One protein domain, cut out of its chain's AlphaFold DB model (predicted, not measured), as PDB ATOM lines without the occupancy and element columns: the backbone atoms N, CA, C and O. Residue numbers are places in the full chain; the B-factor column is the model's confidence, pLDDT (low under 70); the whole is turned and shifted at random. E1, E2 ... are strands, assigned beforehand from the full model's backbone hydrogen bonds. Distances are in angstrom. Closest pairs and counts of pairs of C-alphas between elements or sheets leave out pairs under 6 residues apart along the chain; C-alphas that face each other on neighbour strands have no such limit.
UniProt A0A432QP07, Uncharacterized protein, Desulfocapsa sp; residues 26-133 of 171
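This is residues 26 to 133 of the 171 residues of an uncharacterized protein of Desulfocapsa sp (UniProt A0A432QP07). Two twisted sheets lie face to face as a sandwich, E1, E2, E7 and E4 making one layer and E5, E6, E3, E8 and E9 the other, with the strands of the one at 25 degrees to those of the other. Both sheets are antiparallel throughout, their strands ordered as just named. The printed part has 108 residues with nine named strands, E1 to E9 along the chain, and no named helix: all strand. It is compact, with a radius of gyration of the C-alphas of 13.7 A, and elongated, spanning 42 by 24 by 21 A.

Start at E1, residues 28 to 35, which forms a hairpin with E2, residues 39 to 46; look for N 31 and O 43, 2.9 A apart. E2 also neighbours E7, residues 94 to 101, with N 42 and O 97 2.9 A apart. E7 neighbours the edge strand E4, residues 66 to 70, with N 70 and O 98 2.9 A apart. In the other sheet, E3, residues 53 to 59, neighbours E6, residues 82 to 88, through N 56 and O 85, 2.9 A, and E8, residues 113 to 118, through N 55 and O 116, 2.8 A. E5, residues 75 to 77, forms a hairpin with E6, N 77 and O 82 being 2.9 A apart. E9, residues 125 to 129, forms one with E8, N 117 and O 126 being 2.9 A apart. The closest C-alphas of E1 and E9, those of Ser 29 and Asn 128, are 6.9 A apart.

Find C-alpha 28 at (153.469, 141.770, 155.769), where E1 begins its 20.6 A; E2 runs 22.8 A, E3 20.1 A and E7 23.4 A. E9 ends at C-alpha 129, (152.007, 148.820, 148.314).

The two C-alphas farthest apart, Gln 103 and Gly 121, are 42.6 A apart. The printed part has no cut; E7 to E8 is a long link of 11 residues. Mean pLDDT of the printed part is 92.3, and residue 107 is under 70.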
ATOM      1  N   ALA A  26     148.036 144.700 158.018       81.56
ATOM      2  CA  ALA A  26     148.745 143.863 157.062       81.56
ATOM      3  C   ALA A  26     149.782 143.000 157.796       81.56
ATOM      4  O   ALA A  26     150.616 143.512 158.540       81.56
ATOM      5  N   VAL A  27     149.747 141.685 157.563       91.00
ATOM      6  CA  VAL A  27     150.694 140.738 158.183       91.00
ATOM      7  C   VAL A  27     152.095 140.810 157.578       91.00
ATOM      8  O   VAL A  27     153.068 140.353 158.174       91.00
ATOM      9  N   VAL A  28     152.201 141.378 156.376       94.25
ATOM     10  CA  VAL A  28     153.469 141.770 155.769       94.25
ATOM     11  C   VAL A  28     153.316 143.187 155.244       94.25
ATOM     12  O   VAL A  28     152.436 143.479 154.426       94.25
ATOM     13  N   SER A  29     154.182 144.065 155.721       95.12
ATOM     14  CA  SER A  29     154.289 145.441 155.263       95.12
ATOM     15  C   SER A  29     155.694 145.704 154.750       95.12
ATOM     16  O   SER A  29     156.638 144.956 155.018       95.12
ATOM     17  N   GLY A  30     155.833 146.776 153.986       95.75
ATOM     18  CA  GLY A  30     157.146 147.290 153.679       95.75
ATOM     19  C   GLY A  30     157.111 148.781 153.442       95.75
ATOM     20  O   GLY A  30     156.061 149.358 153.155       95.75
ATOM     21  N   GLN A  31     158.277 149.383 153.583       95.50
ATOM     22  CA  GLN A  31     158.490 150.812 153.444       95.50
ATOM     23  C   GLN A  31     159.828 151.063 152.762       95.50
ATOM     24  O   GLN A  31     160.779 150.292 152.932       95.50
ATOM     25  N   TYR A  32     159.924 152.145 152.004       94.81
ATOM     26  CA  TYR A  32     161.216 152.634 151.551       94.81
ATOM     27  C   TYR A  32     161.949 153.279 152.726       94.81
ATOM     28  O   TYR A  32     161.385 154.067 153.477       94.81
ATOM     29  N   LEU A  33     163.219 152.920 152.897       91.75
ATOM     30  CA  LEU A  33     164.119 153.598 153.831       91.75
ATOM     31  C   LEU A  33     164.850 154.743 153.137       91.75
ATOM     32  O   LEU A  33     165.064 155.796 153.720       91.75
ATOM     33  N   ALA A  34     165.270 154.500 151.896       82.00
ATOM     34  CA  ALA A  34     165.944 155.476 151.061       82.00
ATOM     35  C   ALA A  34     165.849 155.054 149.596       82.00
ATOM     36  O   ALA A  34     165.959 153.868 149.262       82.00
ATOM     37  N   SER A  35     165.713 156.042 148.724       78.06
ATOM     38  CA  SER A  35     165.875 155.894 147.286       78.06
ATOM     39  C   SER A  35     166.827 156.987 146.792       78.06
ATOM     40  O   SER A  35     166.425 158.067 146.371       78.06
ATOM     41  N   ASP A  36     168.131 156.730 146.913       79.88
ATOM     42  CA  ASP A  36     169.147 157.639 146.378       79.88
ATOM     43  C   ASP A  36     169.382 157.372 144.884       79.88
ATOM     44  O   ASP A  36     168.844 156.430 144.303       79.88
ATOM     45  N   ASN A  37     170.211 158.192 144.234       81.56
ATOM     46  CA  ASN A  37     170.483 158.050 142.803       81.56
ATOM     47  C   ASN A  37     170.984 156.647 142.407       81.56
ATOM     48  O   ASN A  37     170.860 156.278 141.254       81.56
ATOM     49  N   SER A  38     171.557 155.846 143.294       89.38
ATOM     50  CA  SER A  38     172.205 154.571 142.952       89.38
ATOM     51  C   SER A  38     171.703 153.368 143.745       89.38
ATOM     52  O   SER A  38     172.004 152.227 143.385       89.38
ATOM     53  N   THR A  39     170.943 153.603 144.811       92.44
ATOM     54  CA  THR A  39     170.567 152.586 145.784       92.44
ATOM     55  C   THR A  39     169.110 152.745 146.194       92.44
ATOM     56  O   THR A  39     168.661 153.814 146.599       92.44
ATOM     57  N   ILE A  40     168.384 151.631 146.144       94.25
ATOM     58  CA  ILE A  40     167.030 151.499 146.682       94.25
ATOM     59  C   ILE A  40     167.127 150.621 147.923       94.25
ATOM     60  O   ILE A  40     167.623 149.493 147.839       94.25
ATOM     61  N   ARG A  41     166.648 151.117 149.063       95.75
ATOM     62  CA  ARG A  41     166.547 150.359 150.314       95.75
ATOM     63  C   ARG A  41     165.094 150.270 150.738       95.75
ATOM     64  O   ARG A  41     164.437 151.290 150.928       95.75
ATOM     65  N   MET A  42     164.619 149.046 150.918       97.06
ATOM     66  CA  MET A  42     163.270 148.741 151.381       97.06
ATOM     67  C   MET A  42     163.369 147.938 152.672       97.06
ATOM     68  O   MET A  42     164.091 146.943 152.719       97.06
ATOM     69  N   GLN A  43     162.649 148.342 153.708       97.38
ATOM     70  CA  GLN A  43     162.449 147.520 154.893       97.38
ATOM     71  C   GLN A  43     161.162 146.730 154.725       97.38
ATOM     72  O   GLN A  43     160.132 147.288 154.355       97.38
ATOM     73  N   ILE A  44     161.232 145.436 155.002       97.56
ATOM     74  CA  ILE A  44     160.089 144.534 155.015       97.56
ATOM     75  C   ILE A  44     159.889 144.081 156.451       97.56
ATOM     76  O   ILE A  44     160.852 143.668 157.098       97.56
ATOM     77  N   THR A  45     158.653 144.140 156.931       96.94
ATOM     78  CA  THR A  45     158.275 143.711 158.278       96.94
ATOM     79  C   THR A  45     157.219 142.624 158.179       96.94
ATOM     80  O   THR A  45     156.207 142.780 157.494       96.94
ATOM     81  N   ILE A  46     157.462 141.511 158.869       95.88
ATOM     82  CA  ILE A  46     156.559 140.363 158.939       95.88
ATOM     83  C   ILE A  46     156.043 140.260 160.368       95.88
ATOM     84  O   ILE A  46     156.827 140.116 161.305       95.88
ATOM     85  N   THR A  47     154.725 140.287 160.530       93.50
ATOM     86  CA  THR A  47     154.048 140.151 161.822       93.50
ATOM     87  C   THR A  47     153.279 138.829 161.901       93.50
ATOM     88  O   THR A  47     153.261 138.024 160.965       93.50
ATOM     89  N   ASN A  48     152.691 138.547 163.064       88.19
ATOM     90  CA  ASN A  48     151.885 137.349 163.292       88.19
ATOM     91  C   ASN A  48     150.407 137.651 162.945       88.19
ATOM     92  O   ASN A  48     149.921 138.699 163.372       88.19
ATOM     93  N   PRO A  49     149.664 136.775 162.235       88.19
ATOM     94  CA  PRO A  49     150.067 135.492 161.652       88.19
ATOM     95  C   PRO A  49     150.977 135.622 160.426       88.19
ATOM     96  O   PRO A  49     150.612 136.256 159.439       88.19
ATOM     97  N   LYS A  50     152.131 134.937 160.446       88.69
ATOM     98  CA  LYS A  50     153.051 134.944 159.299       88.69
ATOM     99  C   LYS A  50     152.439 134.212 158.095       88.69
ATOM    100  O   LYS A  50     151.907 133.107 158.262       88.69
ATOM    101  N   PRO A  51     152.542 134.747 156.867       91.38
ATOM    102  CA  PRO A  51     152.116 134.005 155.690       91.38
ATOM    103  C   PRO A  51     153.097 132.868 155.375       91.38
ATOM    104  O   PRO A  51     154.235 132.832 155.844       91.38
ATOM    105  N   ARG A  52     152.675 131.933 154.517       92.19
ATOM    106  CA  ARG A  52     153.549 130.847 154.022       92.19
ATOM    107  C   ARG A  52     154.714 131.365 153.163       92.19
ATOM    108  O   ARG A  52     155.736 130.695 153.031       92.19
ATOM    109  N   GLY A  53     154.545 132.542 152.573       95.38
ATOM    110  CA  GLY A  53     155.503 133.217 151.709       95.38
ATOM    111  C   GLY A  53     154.894 134.489 151.129       95.38
ATOM    112  O   GLY A  53     153.689 134.711 151.260       95.38
ATOM    113  N   PHE A  54     155.713 135.307 150.478       97.38
ATOM    114  CA  PHE A  54     155.254 136.492 149.754       97.38
ATOM    115  C   PHE A  54     156.172 136.807 148.573       97.38
ATOM    116  O   PHE A  54     157.298 136.309 148.485       97.38
ATOM    117  N   ILE A  55     155.677 137.644 147.667       98.12
ATOM    118  CA  ILE A  55     156.427 138.205 146.550       98.12
ATOM    119  C   ILE A  55     156.646 139.685 146.826       98.12
ATOM    120  O   ILE A  55     155.686 140.403 147.091       98.12
ATOM    121  N   LEU A  56     157.892 140.140 146.740       98.38
ATOM    122  CA  LEU A  56     158.203 141.560 146.619       98.38
ATOM    123  C   LEU A  56     158.383 141.873 145.136       98.38
ATOM    124  O   LEU A  56     159.159 141.199 144.455       98.38
ATOM    125  N   GLU A  57     157.685 142.886 144.647       98.19
ATOM    126  CA  GLU A  57     157.868 143.440 143.313       98.19
ATOM    127  C   GLU A  57     158.355 144.883 143.434       98.19
ATOM    128  O   GLU A  57     157.707 145.703 144.080       98.19
ATOM    129  N   GLN A  58     159.486 145.188 142.798       96.44
ATOM    130  CA  GLN A  58     160.005 146.548 142.674       96.44
ATOM    131  C   GLN A  58     160.017 146.957 141.207       96.44
ATOM    132  O   GLN A  58     160.595 146.259 140.368       96.44
ATOM    133  N   ILE A  59     159.450 148.125 140.916       94.56
ATOM    134  CA  ILE A  59     159.529 148.744 139.594       94.56
ATOM    135  C   ILE A  59     160.678 149.758 139.579       94.56
ATOM    136  O   ILE A  59     160.805 150.600 140.465       94.56
ATOM    137  N   VAL A  60     161.523 149.679 138.558       92.69
ATOM    138  CA  VAL A  60     162.605 150.624 138.262       92.69
ATOM    139  C   VAL A  60     162.466 151.135 136.827       92.69
ATOM    140  O   VAL A  60     161.816 150.486 136.002       92.69
ATOM    141  N   PRO A  61     163.077 152.279 136.473       91.56
ATOM    142  CA  PRO A  61     163.122 152.723 135.089       91.56
ATOM    143  C   PRO A  61     163.621 151.630 134.132       91.56
ATOM    144  O   PRO A  61     164.568 150.890 134.415       91.56
ATOM    145  N   LYS A  62     162.967 151.529 132.971       91.06
ATOM    146  CA  LYS A  62     163.294 150.540 131.938       91.06
ATOM    147  C   LYS A  62     164.748 150.693 131.487       91.06
ATOM    148  O   LYS A  62     165.255 151.804 131.355       91.06
ATOM    149  N   GLY A  63     165.415 149.571 131.226       87.25
ATOM    150  CA  GLY A  63     166.789 149.562 130.717       87.25
ATOM    151  C   GLY A  63     167.883 149.778 131.768       87.25
ATOM    152  O   GLY A  63     169.055 149.582 131.426       87.25
ATOM    153  N   ILE A  64     167.532 150.089 133.023       90.00
ATOM    154  CA  ILE A  64     168.497 150.167 134.128       90.00
ATOM    155  C   ILE A  64     169.288 148.863 134.250       90.00
ATOM    156  O   ILE A  64     168.811 147.770 133.955       90.00
ATOM    157  N   GLN A  65     170.548 148.989 134.636       91.94
ATOM    158  CA  GLN A  65     171.401 147.865 134.955       91.94
ATOM    159  C   GLN A  65     171.546 147.774 136.467       91.94
ATOM    160  O   GLN A  65     172.119 148.650 137.110       91.94
ATOM    161  N   ILE A  66     171.042 146.678 137.014       93.25
ATOM    162  CA  ILE A  66     171.262 146.292 138.401       93.25
ATOM    163  C   ILE A  66     172.624 145.606 138.465       93.25
ATOM    164  O   ILE A  66     172.888 144.713 137.656       93.25
ATOM    165  N   PHE A  67     173.495 146.030 139.381       93.00
ATOM    166  CA  PHE A  67     174.790 145.369 139.578       93.00
ATOM    167  C   PHE A  67     174.847 144.536 140.855       93.00
ATOM    168  O   PHE A  67     175.595 143.565 140.893       93.00
ATOM    169  N   ALA A  68     174.048 144.875 141.867       95.38
ATOM    170  CA  ALA A  68     173.964 144.099 143.093       95.38
ATOM    171  C   ALA A  68     172.576 144.210 143.721       95.38
ATOM    172  O   ALA A  68     171.890 145.223 143.601       95.38
ATOM    173  N   THR A  69     172.174 143.150 144.412       97.19
ATOM    174  CA  THR A  69     170.942 143.097 145.198       97.19
ATOM    175  C   THR A  69     171.143 142.166 146.372       97.19
ATOM    176  O   THR A  69     171.661 141.059 146.185       97.19
ATOM    177  N   THR A  70     170.631 142.556 147.527       97.25
ATOM    178  CA  THR A  70     170.623 141.710 148.715       97.25
ATOM    179  C   THR A  70     169.233 141.761 149.331       97.25
ATOM    180  O   THR A  70     168.820 142.844 149.742       97.25
ATOM    181  N   PRO A  71     168.497 140.640 149.398       97.25
ATOM    182  CA  PRO A  71     168.815 139.325 148.832       97.25
ATOM    183  C   PRO A  71     168.757 139.291 147.293       97.25
ATOM    184  O   PRO A  71     168.260 140.215 146.643       97.25
ATOM    185  N   LYS A  72     169.255 138.196 146.702       97.12
ATOM    186  CA  LYS A  72     169.202 137.955 145.251       97.12
ATOM    187  C   LYS A  72     167.739 137.826 144.781       97.12
ATOM    188  O   LYS A  72     166.964 137.140 145.451       97.12
ATOM    189  N   PRO A  73     167.339 138.436 143.649       97.50
ATOM    190  CA  PRO A  73     165.980 138.348 143.161       97.50
ATOM    191  C   PRO A  73     165.773 137.019 142.449       97.50
ATOM    192  O   PRO A  73     166.694 136.428 141.884       97.50
ATOM    193  N   THR A  74     164.526 136.572 142.433       98.00
ATOM    194  CA  THR A  74     164.100 135.419 141.642       98.00
ATOM    195  C   THR A  74     164.108 135.757 140.153       98.00
ATOM    196  O   THR A  74     164.465 134.916 139.336       98.00
ATOM    197  N   SER A  75     163.732 136.986 139.780       97.62
ATOM    198  CA  SER A  75     163.820 137.445 138.390       97.62
ATOM    199  C   SER A  75     163.980 138.959 138.271       97.62
ATOM    200  O   SER A  75     163.569 139.722 139.144       97.62
ATOM    201  N   TYR A  76     164.562 139.385 137.149       96.94
ATOM    202  CA  TYR A  76     164.602 140.780 136.730       96.94
ATOM    203  C   TYR A  76     164.282 140.892 135.236       96.94
ATOM    204  O   TYR A  76     165.025 140.392 134.390       96.94
ATOM    205  N   ASN A  77     163.187 141.575 134.901       95.94
ATOM    206  CA  ASN A  77     162.849 141.909 133.524       95.94
ATOM    207  C   ASN A  77     163.330 143.329 133.205       95.94
ATOM    208  O   ASN A  77     162.644 144.309 133.493       95.94
ATOM    209  N   ARG A  78     164.489 143.434 132.546       93.19
ATOM    210  CA  ARG A  78     165.099 144.720 132.169       93.19
ATOM    211  C   ARG A  78     164.255 145.554 131.197       93.19
ATOM    212  O   ARG A  78     164.315 146.782 131.252       93.19
ATOM    213  N   ARG A  79     163.463 144.915 130.324       92.62
ATOM    214  CA  ARG A  79     162.603 145.623 129.354       92.62
ATOM    215  C   ARG A  79     161.452 146.339 130.053       92.62
ATOM    216  O   ARG A  79     161.104 147.454 129.677       92.62
ATOM    217  N   ASN A  80     160.905 145.711 131.090       92.44
ATOM    218  CA  ASN A  80     159.747 146.225 131.819       92.44
ATOM    219  C   ASN A  80     160.143 146.942 133.117       92.44
ATOM    220  O   ASN A  80     159.314 147.631 133.695       92.44
ATOM    221  N   GLY A  81     161.398 146.797 133.551       93.50
ATOM    222  CA  GLY A  81     161.905 147.383 134.786       93.50
ATOM    223  C   GLY A  81     161.371 146.702 136.045       93.50
ATOM    224  O   GLY A  81     161.283 147.347 137.075       93.50
ATOM    225  N   ILE A  82     160.990 145.424 135.983       96.31
ATOM    226  CA  ILE A  82     160.349 144.727 137.110       96.31
ATOM    227  C   ILE A  82     161.338 143.755 137.748       96.31
ATOM    228  O   ILE A  82     161.831 142.846 137.074       96.31
ATOM    229  N   ILE A  83     161.596 143.929 139.042       97.44
ATOM    230  CA  ILE A  83     162.415 143.042 139.872       97.44
ATOM    231  C   ILE A  83     161.487 142.279 140.813       97.44
ATOM    232  O   ILE A  83     160.615 142.885 141.433       97.44
ATOM    233  N   ARG A  84     161.660 140.958 140.918       98.31
ATOM    234  CA  ARG A  84     160.827 140.105 141.772       98.31
ATOM    235  C   ARG A  84     161.663 139.248 142.699       98.31
ATOM    236  O   ARG A  84     162.577 138.555 142.250       98.31
ATOM    237  N   TRP A  85     161.260 139.212 143.960       98.56
ATOM    238  CA  TRP A  85     161.774 138.291 144.968       98.56
ATOM    239  C   TRP A  85     160.638 137.421 145.474       98.56
ATOM    240  O   TRP A  85     159.551 137.921 145.746       98.56
ATOM    241  N   LEU A  86     160.906 136.129 145.627       98.12
ATOM    242  CA  LEU A  86     160.011 135.187 146.280       98.12
ATOM    243  C   LEU A  86     160.609 134.774 147.623       98.12
ATOM    244  O   LEU A  86     161.656 134.129 147.667       98.12
ATOM    245  N   PHE A  87     159.913 135.102 148.706       97.50
ATOM    246  CA  PHE A  87     160.320 134.772 150.065       97.50
ATOM    247  C   PHE A  87     159.493 133.606 150.610       97.50
ATOM    248  O   PHE A  87     158.267 133.572 150.477       97.50
ATOM    249  N   ARG A  88     160.175 132.640 151.228       95.44
ATOM    250  CA  ARG A  88     159.608 131.428 151.844       95.44
ATOM    251  C   ARG A  88     160.336 131.148 153.158       95.44
ATOM    252  O   ARG A  88     161.419 131.678 153.374       95.44
ATOM    253  N   GLY A  89     159.758 130.308 154.020       92.25
ATOM    254  CA  GLY A  89     160.401 129.938 155.291       92.25
ATOM    255  C   GLY A  89     160.513 131.109 156.273       92.25
ATOM    256  O   GLY A  89     161.491 131.222 157.001       92.25
ATOM    257  N   LEU A  90     159.513 131.991 156.258       92.56
ATOM    258  CA  LEU A  90     159.541 133.276 156.948       92.56
ATOM    259  C   LEU A  90     159.653 133.137 158.473       92.56
ATOM    260  O   LEU A  90     159.051 132.236 159.081       92.56
ATOM    261  N   ARG A  91     160.342 134.097 159.092       93.81
ATOM    262  CA  ARG A  91     160.291 134.379 160.530       93.81
ATOM    263  C   ARG A  91     159.554 135.702 160.755       93.81
ATOM    264  O   ARG A  91     159.390 136.489 159.828       93.81
ATOM    265  N   VAL A  92     159.035 135.891 161.965       93.19
ATOM    266  CA  VAL A  92     158.457 137.174 162.386       93.19
ATOM    267  C   VAL A  92     159.637 138.087 162.690       93.19
ATOM    268  O   VAL A  92     160.291 137.921 163.715       93.19
ATOM    269  N   GLU A  93     159.969 138.954 161.742       95.50
ATOM    270  CA  GLU A  93     161.142 139.819 161.796       95.50
ATOM    271  C   GLU A  93     160.995 140.997 160.827       95.50
ATOM    272  O   GLU A  93     160.121 141.007 159.950       95.50
ATOM    273  N   SER A  94     161.895 141.965 160.972       96.25
ATOM    274  CA  SER A  94     162.118 143.012 159.983       96.25
ATOM    275  C   SER A  94     163.476 142.809 159.326       96.25
ATOM    276  O   SER A  94     164.467 142.550 160.006       96.25
ATOM    277  N   PHE A  95     163.543 142.968 158.009       96.88
ATOM    278  CA  PHE A  95     164.794 142.874 157.259       96.88
ATOM    279  C   PHE A  95     164.817 143.847 156.082       96.88
ATOM    280  O   PHE A  95     163.790 144.397 155.681       96.88
ATOM    281  N   THR A  96     166.003 144.068 155.519       97.56
ATOM    282  CA  THR A  96     166.202 145.032 154.435       97.56
ATOM    283  C   THR A  96     166.457 144.333 153.106       97.56
ATOM    284  O   THR A  96     167.292 143.434 153.007       97.56
ATOM    285  N   VAL A  97     165.774 144.804 152.065       97.88
ATOM    286  CA  VAL A  97     166.084 144.518 150.667       97.88
ATOM    287  C   VAL A  97     166.797 145.730 150.080       97.88
ATOM    288  O   VAL A  97     166.266 146.840 150.086       97.88
ATOM    289  N   THR A  98     168.003 145.515 149.570       97.25
ATOM    290  CA  THR A  98     168.830 146.551 148.946       97.25
ATOM    291  C   THR A  98     169.030 146.235 147.472       97.25
ATOM    292  O   THR A  98     169.333 145.096 147.114       97.25
ATOM    293  N   VAL A  99     168.885 147.243 146.618       96.62
ATOM    294  CA  VAL A  99     169.152 147.175 145.178       96.62
ATOM    295  C   VAL A  99     170.153 148.259 144.833       96.62
ATOM    296  O   VAL A  99     169.902 149.425 145.115       96.62
ATOM    297  N   HIS A 100     171.243 147.884 144.176       95.12
ATOM    298  CA  HIS A 100     172.211 148.821 143.638       95.12
ATOM    299  C   HIS A 100     172.186 148.816 142.110       95.12
ATOM    300  O   HIS A 100     172.250 147.766 141.452       95.12
ATOM    301  N   VAL A 101     172.110 150.012 141.543       93.50
ATOM    302  CA  VAL A 101     172.017 150.248 140.104       93.50
ATOM    303  C   VAL A 101     173.253 150.984 139.601       93.50
ATOM    304  O   VAL A 101     173.849 151.785 140.313       93.50
ATOM    305  N   LYS A 102     173.674 150.692 138.366       89.50
ATOM    306  CA  LYS A 102     174.860 151.331 137.773       89.50
ATOM    307  C   LYS A 102     174.587 152.754 137.310       89.50
ATOM    308  O   LYS A 102     175.486 153.585 137.304       89.50
ATOM    309  N   GLN A 103     173.372 153.005 136.834       87.88
ATOM    310  CA  GLN A 103     172.962 154.313 136.348       87.88
ATOM    311  C   GLN A 103     172.165 155.038 137.429       87.88
ATOM    312  O   GLN A 103     171.400 154.378 138.131       87.88
ATOM    313  N   PRO A 104     172.247 156.377 137.486       85.19
ATOM    314  CA  PRO A 104     171.368 157.161 138.325       85.19
ATOM    315  C   PRO A 104     169.891 156.802 138.099       85.19
ATOM    316  O   PRO A 104     169.420 156.804 136.954       85.19
ATOM    317  N   LEU A 105     169.154 156.538 139.176       83.12
ATOM    318  CA  LEU A 105     167.702 156.552 139.256       83.12
ATOM    319  C   LEU A 105     167.261 157.980 138.917       83.12
ATOM    320  O   LEU A 105     167.101 158.836 139.776       83.12
ATOM    321  N   LYS A 106     167.172 158.283 137.618       74.06
ATOM    322  CA  LYS A 106     166.728 159.588 137.102       74.06
ATOM    323  C   LYS A 106     165.372 159.956 137.727       74.06
ATOM    324  O   LYS A 106     164.670 159.083 138.225       74.06
ATOM    325  N   LYS A 107     164.908 161.200 137.537       67.19
ATOM    326  CA  LYS A 107     163.569 161.700 137.952       67.19
ATOM    327  C   LYS A 107     162.358 160.813 137.576       67.19
ATOM    328  O   LYS A 107     161.249 161.089 138.008       67.19
ATOM    329  N   ALA A 108     162.546 159.801 136.730       71.50
ATOM    330  CA  ALA A 108     161.536 158.814 136.372       71.50
ATOM    331  C   ALA A 108     161.367 157.682 137.407       71.50
ATOM    332  O   ALA A 108     160.413 156.914 137.289       71.50
ATOM    333  N   PHE A 109     162.277 157.534 138.376       84.38
ATOM    334  CA  PHE A 109     162.081 156.592 139.473       84.38
ATOM    335  C   PHE A 109     160.931 157.069 140.361       84.38
ATOM    336  O   PHE A 109     160.844 158.243 140.717       84.38
ATOM    337  N   ARG A 110     160.039 156.138 140.688       84.56
ATOM    338  CA  ARG A 110     158.963 156.327 141.652       84.56
ATOM    339  C   ARG A 110     159.023 155.168 142.626       84.56
ATOM    340  O   ARG A 110     159.262 154.035 142.205       84.56
ATOM    341  N   GLU A 111     158.769 155.461 143.892       86.12
ATOM    342  CA  GLU A 111     158.645 154.493 144.981       86.12
ATOM    343  C   GLU A 111     157.378 153.633 144.790       86.12
ATOM    344  O   GLU A 111     156.401 153.737 145.517       86.12
ATOM    345  N   ASN A 112     157.374 152.789 143.753       89.44
ATOM    346  CA  ASN A 112     156.236 151.977 143.318       89.44
ATOM    347  C   ASN A 112     156.569 150.486 143.426       89.44
ATOM    348  O   ASN A 112     156.777 149.787 142.430       89.44
ATOM    349  N   GLY A 113     156.699 150.030 144.666       95.25
ATOM    350  CA  GLY A 113     156.925 148.628 144.983       95.25
ATOM    351  C   GLY A 113     155.697 148.065 145.675       95.25
ATOM    352  O   GLY A 113     154.912 148.812 146.262       95.25
ATOM    353  N   LYS A 114     155.517 146.750 145.609       97.38
ATOM    354  CA  LYS A 114     154.394 146.075 146.259       97.38
ATOM    355  C   LYS A 114     154.771 144.707 146.791       97.38
ATOM    356  O   LYS A 114     155.641 144.023 146.253       97.38
ATOM    357  N   ILE A 115     154.066 144.309 147.838       97.44
ATOM    358  CA  ILE A 115     154.149 143.000 148.466       97.44
ATOM    359  C   ILE A 115     152.865 142.248 148.147       97.44
ATOM    360  O   ILE A 115     151.771 142.757 148.370       97.44
ATOM    361  N   ILE A 116     152.994 141.030 147.636       97.12
ATOM    362  CA  ILE A 116     151.868 140.177 147.267       97.12
ATOM    363  C   ILE A 116     151.946 138.888 148.084       97.12
ATOM    364  O   ILE A 116     152.949 138.173 148.018       97.12
ATOM    365  N   TYR A 117     150.911 138.565 148.855       95.56
ATOM    366  CA  TYR A 117     150.905 137.390 149.737       95.56
ATOM    367  C   TYR A 117     149.511 136.756 149.850       95.56
ATOM    368  O   TYR A 117     148.510 137.429 149.630       95.56
ATOM    369  N   PRO A 118     149.401 135.454 150.170       92.88
ATOM    370  CA  PRO A 118     148.106 134.798 150.329       92.88
ATOM    371  C   PRO A 118     147.357 135.336 151.551       92.88
ATOM    372  O   PRO A 118     147.948 135.520 152.617       92.88
ATOM    373  N   LYS A 119     146.043 135.539 151.418       89.56
ATOM    374  CA  LYS A 119     145.198 136.027 152.514       89.56
ATOM    375  C   LYS A 119     145.265 135.070 153.721       89.56
ATOM    376  O   LYS A 119     144.977 133.881 153.555       89.56
ATOM    377  N   PRO A 120     145.596 135.549 154.937       84.31
ATOM    378  CA  PRO A 120     145.576 134.711 156.132       84.31
ATOM    379  C   PRO A 120     144.187 134.100 156.353       84.31
ATOM    380  O   PRO A 120     143.187 134.814 156.334       84.31
ATOM    381  N   GLY A 121     144.121 132.776 156.519       82.94
ATOM    382  CA  GLY A 121     142.870 132.055 156.789       82.94
ATOM    383  C   GLY A 121     141.845 132.041 155.647       82.94
ATOM    384  O   GLY A 121     140.714 131.619 155.868       82.94
ATOM    385  N   GLY A 122     142.198 132.494 154.439       82.19
ATOM    386  CA  GLY A 122     141.251 132.640 153.334       82.19
ATOM    387  C   GLY A 122     141.791 132.193 151.978       82.19
ATOM    388  O   GLY A 122     142.913 131.707 151.845       82.19
ATOM    389  N   LYS A 123     140.961 132.376 150.948       86.12
ATOM    390  CA  LYS A 123     141.348 132.220 149.541       86.12
ATOM    391  C   LYS A 123     141.752 133.577 148.959       86.12
ATOM    392  O   LYS A 123     141.227 134.611 149.370       86.12
ATOM    393  N   GLY A 124     142.643 133.552 147.973       90.75
ATOM    394  CA  GLY A 124     143.080 134.736 147.231       90.75
ATOM    395  C   GLY A 124     144.380 135.359 147.741       90.75
ATOM    396  O   GLY A 124     144.982 134.904 148.716       90.75
ATOM    397  N   MET A 125     144.807 136.404 147.036       94.31
ATOM    398  CA  MET A 125     146.031 137.156 147.311       94.31
ATOM    399  C   MET A 125     145.679 138.554 147.820       94.31
ATOM    400  O   MET A 125     144.671 139.135 147.425       94.31
ATOM    401  N   VAL A 126     146.525 139.081 148.693       93.88
ATOM    402  CA  VAL A 126     146.533 140.466 149.151       93.88
ATOM    403  C   VAL A 126     147.716 141.151 148.487       93.88
ATOM    404  O   VAL A 126     148.824 140.613 148.505       93.88
ATOM    405  N   GLU A 127     147.479 142.325 147.909       95.50
ATOM    406  CA  GLU A 127     148.533 143.221 147.441       95.50
ATOM    407  C   GLU A 127     148.618 144.414 148.391       95.50
ATOM    408  O   GLU A 127     147.610 145.062 148.665       95.50
ATOM    409  N   ASN A 128     149.814 144.694 148.897       94.50
ATOM    410  CA  ASN A 128     150.084 145.816 149.783       94.50
ATOM    411  C   ASN A 128     151.201 146.677 149.170       94.50
ATOM    412  O   ASN A 128     152.308 146.158 148.981       94.50
ATOM    413  N   PRO A 129     150.950 147.946 148.805       95.88
ATOM    414  CA  PRO A 129     152.007 148.820 148.314       95.88
ATOM    415  C   PRO A 129     153.050 149.070 149.408       95.88
ATOM    416  O   PRO A 129     152.735 149.096 150.598       95.88
ATOM    417  N   LEU A 130     154.302 149.263 148.999       94.50
ATOM    418  CA  LEU A 130     155.323 149.767 149.907       94.50
ATOM    419  C   LEU A 130     154.993 151.213 150.274       94.50
ATOM    420  O   LEU A 130     154.676 152.023 149.402       94.50
ATOM    421  N   GLN A 131     155.095 151.533 151.557       93.38
ATOM    422  CA  GLN A 131     154.954 152.903 152.027       93.38
ATOM    423  C   GLN A 131     156.158 153.731 151.549       93.38
ATOM    424  O   GLN A 131     157.282 153.218 151.571       93.38
ATOM    425  N   PRO A 132     155.950 154.979 151.094       89.81
ATOM    426  CA  PRO A 132     157.050 155.852 150.700       89.81
ATOM    427  C   PRO A 132     157.960 156.139 151.899       89.81
ATOM    428  O   PRO A 132     157.532 156.012 153.049       89.81
ATOM    429  N   ALA A 133     159.202 156.546 151.643       85.75
ATOM    430  CA  ALA A 133     160.056 157.010 152.733       85.75
ATOM    431  C   ALA A 133     159.433 158.268 153.365       85.75
ATOM    432  O   ALA A 133     158.864 159.100 152.653       85.75
TER     433      ALA A 133